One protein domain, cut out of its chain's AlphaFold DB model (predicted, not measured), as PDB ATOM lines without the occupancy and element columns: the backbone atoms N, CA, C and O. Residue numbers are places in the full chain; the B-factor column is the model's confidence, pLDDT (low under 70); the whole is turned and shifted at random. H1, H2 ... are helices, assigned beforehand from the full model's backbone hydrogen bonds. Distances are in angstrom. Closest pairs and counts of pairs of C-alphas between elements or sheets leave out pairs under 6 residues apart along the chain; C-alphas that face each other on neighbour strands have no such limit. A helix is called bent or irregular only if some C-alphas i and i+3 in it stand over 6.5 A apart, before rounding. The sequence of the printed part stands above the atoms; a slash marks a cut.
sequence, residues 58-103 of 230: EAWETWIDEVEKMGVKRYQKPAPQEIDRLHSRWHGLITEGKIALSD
ATOM      1  N   GLU A  58      -0.653  37.119 -37.573       95.69
ATOM      2  CA  GLU A  58      -0.149  38.024 -38.618       95.69
ATOM      3  C   GLU A  58      -0.718  37.689 -40.010       95.69
ATOM      4  O   GLU A  58      -1.168  38.567 -40.751       95.69
ATOM      5  N   ALA A  59      -0.754  36.395 -40.355       94.81
ATOM      6  CA  ALA A  59      -1.339  35.948 -41.617       94.81
ATOM      7  C   ALA A  59      -2.853  36.201 -41.642       94.81
ATOM      8  O   ALA A  59      -3.393  36.585 -42.677       94.81
ATOM      9  N   TRP A  60      -3.528  36.004 -40.505       94.88
ATOM     10  CA  TRP A  60      -4.958  36.239 -40.337       94.88
ATOM     11  C   TRP A  60      -5.333  37.699 -40.551       94.88
ATOM     12  O   TRP A  60      -6.224  37.973 -41.348       94.88
ATOM     13  N   GLU A  61      -4.639  38.621 -39.886       94.62
ATOM     14  CA  GLU A  61      -4.865  40.065 -40.001       94.62
ATOM     15  C   GLU A  61      -4.669  40.544 -41.441       94.62
ATOM     16  O   GLU A  61      -5.535  41.208 -42.010       94.62
ATOM     17  N   THR A  62      -3.580  40.115 -42.084       93.56
ATOM     18  CA  THR A  62      -3.326  40.453 -43.490       93.56
ATOM     19  C   THR A  62      -4.430  39.911 -44.398       93.56
ATOM     20  O   THR A  62      -4.952  40.622 -45.256       93.56
ATOM     21  N   TRP A  63      -4.810  38.648 -44.208       92.88
ATOM     22  CA  TRP A  63      -5.794  37.991 -45.058       92.88
ATOM     23  C   TRP A  63      -7.201  38.569 -44.876       92.88
ATOM     24  O   TRP A  63      -7.899  38.786 -45.869       92.88
ATOM     25  N   ILE A  64      -7.626  38.854 -43.639       91.62
ATOM     26  CA  ILE A  64      -8.970  39.374 -43.379       91.62
ATOM     27  C   ILE A  64      -9.144  40.788 -43.937       91.62
ATOM     28  O   ILE A  64     -10.157  41.051 -44.582       91.62
ATOM     29  N   ASP A  65      -8.125  41.643 -43.824       90.62
ATOM     30  CA  ASP A  65      -8.117  42.980 -44.425       90.62
ATOM     31  C   ASP A  65      -8.334  42.922 -45.942       90.62
ATOM     32  O   ASP A  65      -9.062  43.725 -46.532       90.62
ATOM     33  N   GLU A  66      -7.689  41.965 -46.607       89.44
ATOM     34  CA  GLU A  66      -7.830  41.765 -48.046       89.44
ATOM     35  C   GLU A  66      -9.217  41.224 -48.412       89.44
ATOM     36  O   GLU A  66      -9.842  41.711 -49.358       89.44
ATOM     37  N   VAL A  67      -9.720  40.247 -47.655       86.88
ATOM     38  CA  VAL A  67     -11.065  39.678 -47.821       86.88
ATOM     39  C   VAL A  67     -12.134  40.763 -47.644       86.88
ATOM     40  O   VAL A  67     -13.067  40.859 -48.449       86.88
ATOM     41  N   GLU A  68     -11.994  41.637 -46.650       84.06
ATOM     42  CA  GLU A  68     -12.934  42.729 -46.405       84.06
ATOM     43  C   GLU A  68     -12.942  43.755 -47.540       84.06
ATOM     44  O   GLU A  68     -14.029  44.098 -48.028       84.06
ATOM     45  N   LYS A  69     -11.757  44.145 -48.038       86.00
ATOM     46  CA  LYS A  69     -11.580  45.047 -49.193       86.00
ATOM     47  C   LYS A  69     -12.199  44.502 -50.483       86.00
ATOM     48  O   LYS A  69     -12.639  45.277 -51.329       86.00
ATOM     49  N   MET A  70     -12.276  43.179 -50.647       79.81
ATOM     50  CA  MET A  70     -12.840  42.540 -51.845       79.81
ATOM     51  C   MET A  70     -14.381  42.547 -51.912       79.81
ATOM     52  O   MET A  70     -14.946  42.208 -52.959       79.81
ATOM     53  N   GLY A  71     -15.083  42.930 -50.837       72.38
ATOM     54  CA  GLY A  71     -16.548  43.047 -50.831       72.38
ATOM     55  C   GLY A  71     -17.264  41.772 -51.306       72.38
ATOM     56  O   GLY A  71     -17.067  40.693 -50.766       72.38
ATOM     57  N   VAL A  72     -18.099  41.847 -52.344       59.16
ATOM     58  CA  VAL A  72     -18.897  40.694 -52.826       59.16
ATOM     59  C   VAL A  72     -18.032  39.578 -53.461       59.16
ATOM     60  O   VAL A  72     -18.487  38.445 -53.595       59.16
ATOM     61  N   LYS A  73     -16.758  39.844 -53.801       58.88
ATOM     62  CA  LYS A  73     -15.826  38.852 -54.385       58.88
ATOM     63  C   LYS A  73     -15.068  38.006 -53.345       58.88
ATOM     64  O   LYS A  73     -14.172  37.250 -53.715       58.88
ATOM     65  N   ARG A  74     -15.446  38.095 -52.063       59.06
ATOM     66  CA  ARG A  74     -14.828  37.400 -50.910       59.06
ATOM     67  C   ARG A  74     -14.559  35.905 -51.116       59.06
ATOM     68  O   ARG A  74     -13.526  35.412 -50.683       59.06
ATOM     69  N   TYR A  75     -15.433  35.191 -51.825       56.16
ATOM     70  CA  TYR A  75     -15.337  33.733 -52.000       56.16
ATOM     71  C   TYR A  75     -14.184  33.250 -52.897       56.16
ATOM     72  O   TYR A  75     -14.007  32.044 -53.048       56.16
ATOM     73  N   GLN A  76     -13.428  34.156 -53.523       63.59
ATOM     74  CA  GLN A  76     -12.394  33.792 -54.498       63.59
ATOM     75  C   GLN A  76     -10.977  33.761 -53.925       63.59
ATOM     76  O   GLN A  76     -10.095  33.203 -54.574       63.59
ATOM     77  N   LYS A  77     -10.733  34.342 -52.743       77.81
ATOM     78  CA  LYS A  77      -9.386  34.376 -52.167       77.81
ATOM     79  C   LYS A  77      -9.167  33.162 -51.260       77.81
ATOM     80  O   LYS A  77      -9.776  33.105 -50.191       77.81
ATOM     81  N   PRO A  78      -8.328  32.186 -51.654       84.88
ATOM     82  CA  PRO A  78      -7.977  31.092 -50.762       84.88
ATOM     83  C   PRO A  78      -7.229  31.646 -49.547       84.88
ATOM     84  O   PRO A  78      -6.504  32.639 -49.653       84.88
ATOM     85  N   ALA A  79      -7.418  31.009 -48.396       89.56
ATOM     86  CA  ALA A  79      -6.626  31.330 -47.222       89.56
ATOM     87  C   ALA A  79      -5.173  30.851 -47.401       89.56
ATOM     88  O   ALA A  79      -4.957  29.809 -48.035       89.56
ATOM     89  N   PRO A  80      -4.187  31.593 -46.868       93.06
ATOM     90  CA  PRO A  80      -2.807  31.128 -46.763       93.06
ATOM     91  C   PRO A  80      -2.713  29.854 -45.903       93.06
ATOM     92  O   PRO A  80      -3.614  29.552 -45.119       93.06
ATOM     93  N   GLN A  81      -1.631  29.087 -46.064       93.94
ATOM     94  CA  GLN A  81      -1.469  27.767 -45.431       93.94
ATOM     95  C   GLN A  81      -1.398  27.838 -43.899       93.94
ATOM     96  O   GLN A  81      -1.707  26.868 -43.213       93.94
ATOM     97  N   GLU A  82      -1.008  28.992 -43.370       95.25
ATOM     98  CA  GLU A  82      -0.864  29.302 -41.954       95.25
ATOM     99  C   GLU A  82      -2.199  29.613 -41.265       95.25
ATOM    100  O   GLU A  82      -2.223  29.846 -40.054       95.25
ATOM    101  N   ILE A  83      -3.303  29.659 -42.016       94.69
ATOM    102  CA  ILE A  83      -4.656  29.826 -41.490       94.69
ATOM    103  C   ILE A  83      -5.397  28.503 -41.627       94.69
ATOM    104  O   ILE A  83      -5.515  27.933 -42.712       94.69
ATOM    105  N   ASP A  84      -5.963  28.044 -40.515       95.25
ATOM    106  CA  ASP A  84      -6.761  26.832 -40.502       95.25
ATOM    107  C   ASP A  84      -7.961  26.941 -41.461       95.25
ATOM    108  O   ASP A  84      -8.602  27.984 -41.653       95.25
ATOM    109  N   ARG A  85      -8.287  25.816 -42.090       94.19
ATOM    110  CA  ARG A  85      -9.348  25.732 -43.091       94.19
ATOM    111  C   ARG A  85     -10.730  26.050 -42.506       94.19
ATOM    112  O   ARG A  85     -11.575  26.608 -43.207       94.19
ATOM    113  N   LEU A  86     -11.010  25.645 -41.269       94.94
ATOM    114  CA  LEU A  86     -12.279  25.956 -40.612       94.94
ATOM    115  C   LEU A  86     -12.295  27.405 -40.130       94.94
ATOM    116  O   LEU A  86     -13.328  28.050 -40.288       94.94
ATOM    117  N   HIS A  87     -11.170  27.944 -39.657       95.38
ATOM    118  CA  HIS A  87     -11.059  29.370 -39.328       95.38
ATOM    119  C   HIS A  87     -11.343  30.253 -40.533       95.38
ATOM    120  O   HIS A  87     -12.215  31.114 -40.478       95.38
ATOM    121  N   SER A  88     -10.686  29.991 -41.660       93.19
ATOM    122  CA  SER A  88     -10.924  30.744 -42.894       93.19
ATOM    123  C   SER A  88     -12.359  30.612 -43.405       93.19
ATOM    124  O   SER A  88     -12.985  31.605 -43.771       93.19
ATOM    125  N   ARG A  89     -12.935  29.404 -43.396       91.62
ATOM    126  CA  ARG A  89     -14.319  29.196 -43.847       91.62
ATOM    127  C   ARG A  89     -15.348  29.888 -42.952       91.62
ATOM    128  O   ARG A  89     -16.368  30.354 -43.455       91.62
ATOM    129  N   TRP A  90     -15.093  29.929 -41.649       92.12
ATOM    130  CA  TRP A  90     -15.996  30.474 -40.638       92.12
ATOM    131  C   TRP A  90     -15.472  31.777 -40.035       92.12
ATOM    132  O   TRP A  90     -15.766  32.091 -38.885       92.12
ATOM    133  N   HIS A  91     -14.737  32.558 -40.832       92.31
ATOM    134  CA  HIS A  91     -14.029  33.745 -40.365       92.31
ATOM    135  C   HIS A  91     -14.929  34.769 -39.673       92.31
ATOM    136  O   HIS A  91     -14.477  35.409 -38.733       92.31
ATOM    137  N   GLY A  92     -16.204  34.860 -40.071       91.81
ATOM    138  CA  GLY A  92     -17.203  35.709 -39.418       91.81
ATOM    139  C   GLY A  92     -17.299  35.473 -37.908       91.81
ATOM    140  O   GLY A  92     -17.355  36.425 -37.140       91.81
ATOM    141  N   LEU A  93     -17.222  34.213 -37.462       93.88
ATOM    142  CA  LEU A  93     -17.273  33.869 -36.037       93.88
ATOM    143  C   LEU A  93     -16.046  34.384 -35.273       93.88
ATOM    144  O   LEU A  93     -16.153  34.719 -34.095       93.88
ATOM    145  N   ILE A  94     -14.899  34.457 -35.950       94.62
ATOM    146  CA  ILE A  94     -13.640  34.932 -35.374       94.62
ATOM    147  C   ILE A  94     -13.603  36.458 -35.370       94.62
ATOM    148  O   ILE A  94     -13.325  37.065 -34.341       94.62
ATOM    149  N   THR A  95     -13.958  37.097 -36.487       93.19
ATOM    150  CA  THR A  95     -14.007  38.565 -36.594       93.19
ATOM    151  C   THR A  95     -15.045  39.188 -35.666       93.19
ATOM    152  O   THR A  95     -14.848  40.294 -35.178       93.19
ATOM    153  N   GLU A  96     -16.141  38.480 -35.384       94.38
ATOM    154  CA  GLU A  96     -17.160  38.907 -34.416       94.38
ATOM    155  C   GLU A  96     -16.771  38.607 -32.954       94.38
ATOM    156  O   GLU A  96     -17.536  38.923 -32.043       94.38
ATOM    157  N   GLY A  97     -15.615  37.978 -32.711       95.06
ATOM    158  CA  GLY A  97     -15.130  37.637 -31.371       95.06
ATOM    159  C   GLY A  97     -15.917  36.523 -30.674       95.06
ATOM    160  O   GLY A  97     -15.820  36.376 -29.457       95.06
ATOM    161  N   LYS A  98     -16.714  35.741 -31.414       95.88
ATOM    162  CA  LYS A  98     -17.483  34.607 -30.867       95.88
ATOM    163  C   LYS A  98     -16.616  33.369 -30.650       95.88
ATOM    164  O   LYS A  98     -16.932  32.553 -29.789       95.88
ATOM    165  N   ILE A  99     -15.565  33.228 -31.453       95.94
ATOM    166  CA  ILE A  99     -14.555  32.169 -31.378       95.94
ATOM    167  C   ILE A  99     -13.188  32.846 -31.462       95.94
ATOM    168  O   ILE A  99     -12.980  33.704 -32.319       95.94
ATOM    169  N   ALA A 100     -12.260  32.500 -30.576       95.44
ATOM    170  CA  ALA A 100     -10.910  33.047 -30.626       95.44
ATOM    171  C   ALA A 100     -10.089  32.381 -31.740       95.44
ATOM    172  O   ALA A 100     -10.302  31.225 -32.089       95.44
ATOM    173  N   LEU A 101      -9.073  33.076 -32.259       94.88
ATOM    174  CA  LEU A 101      -8.151  32.502 -33.251       94.88
ATOM    175  C   LEU A 101      -7.313  31.329 -32.687       94.88
ATOM    176  O   LEU A 101      -6.722  30.562 -33.448       94.88
ATOM    177  N   SER A 102      -7.247  31.205 -31.359       94.69
ATOM    178  CA  SER A 102      -6.630  30.092 -30.629       94.69
ATOM    179  C   SER A 102      -7.570  28.913 -30.391       94.69
ATOM    180  O   SER A 102      -7.100  27.846 -30.012       94.69
ATOM    181  N   ASP A 103      -8.879  29.084 -30.568       96.88
ATOM    182  CA  ASP A 103      -9.832  27.995 -30.386       96.88
ATOM    183  C   ASP A 103      -9.761  27.050 -31.586       96.88
ATOM    184  O   ASP A 103      -9.459  27.466 -32.698       96.88
TER     185      ASP A 103
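Overview. This is residues 58 to 103 of the 230 residues of an uncharacterized protein of Candidatus Pacebacteria bacterium CG10_big_fil_rev_8_21_14_0_10_42_12 (UniProt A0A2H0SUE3). One helix of 12 residues, H1, makes one side of a loose U. Beyond its last residue the chain turns through the uneven H2, and the link of residues 77 to 84 folds back beside H1 to the short helices H3 and H4, with residues 96 to 103 as a tail after H4. The printed part has 46 residues with four named helices, H1, H2, H3, H4 in chain order, and no named strand; the class is all helix. It is compact, with a radius of gyration of the C-alphas of 10.0 A and spans of 27 by 21 by 17 A.

Arrangement. Start with H1, residues 58 to 69, and go on to H2, residues 71 to 76: they are close but not clearly touching, the closest C-alphas being those of Val 67 and Arg 74 at 5.4 A. They run opposite ways at a steep tilt of 55 degrees, though the line of H2 is rough. H2 is irregular, with C-alphas 72 and 75 7.9 A apart. Further on, H3, residues 85 to 89, is apart from H1 and from H2. H4, residues 91 to 95, is close to H3 but not clearly touching, with His 87 and Ile 94 as the closest C-alphas at 7.3 A. H4 and H1 are near each other, with 6 pairs of C-alphas within 10 A, while H4 and H2 are apart. In H1, H3 and H4 every O i to N i+4 pair is within hydrogen-bond range; in H2 0 of 2 are, beside 2 of 3 O i to N i+3 pairs.

Along the chain. Find C-alpha 58 at (-0.149, 38.024, -38.618); from there H1 runs 17.1 A to C-alpha 69. H2 spans 10.8 A and ends at C-alpha 76, at (-12.394, 33.792, -54.498). H3 and H4 each span 6.1 A, and H4 ends at C-alpha 95, at (-14.007, 38.565, -36.594).

Size, cuts and confidence. Look at Val 72 and Ser 102 for the two C-alphas farthest apart, at 27.5 A. The printed part has no cut. The links from H1 to H2 and from H3 to H4 are tight, and that from H2 to H3 is short. Residues 68 to 73, of which 71 to 73 belong to H2, stand free. The mean pLDDT of the printed part is 88.2; residues 72 to 76 are under 70.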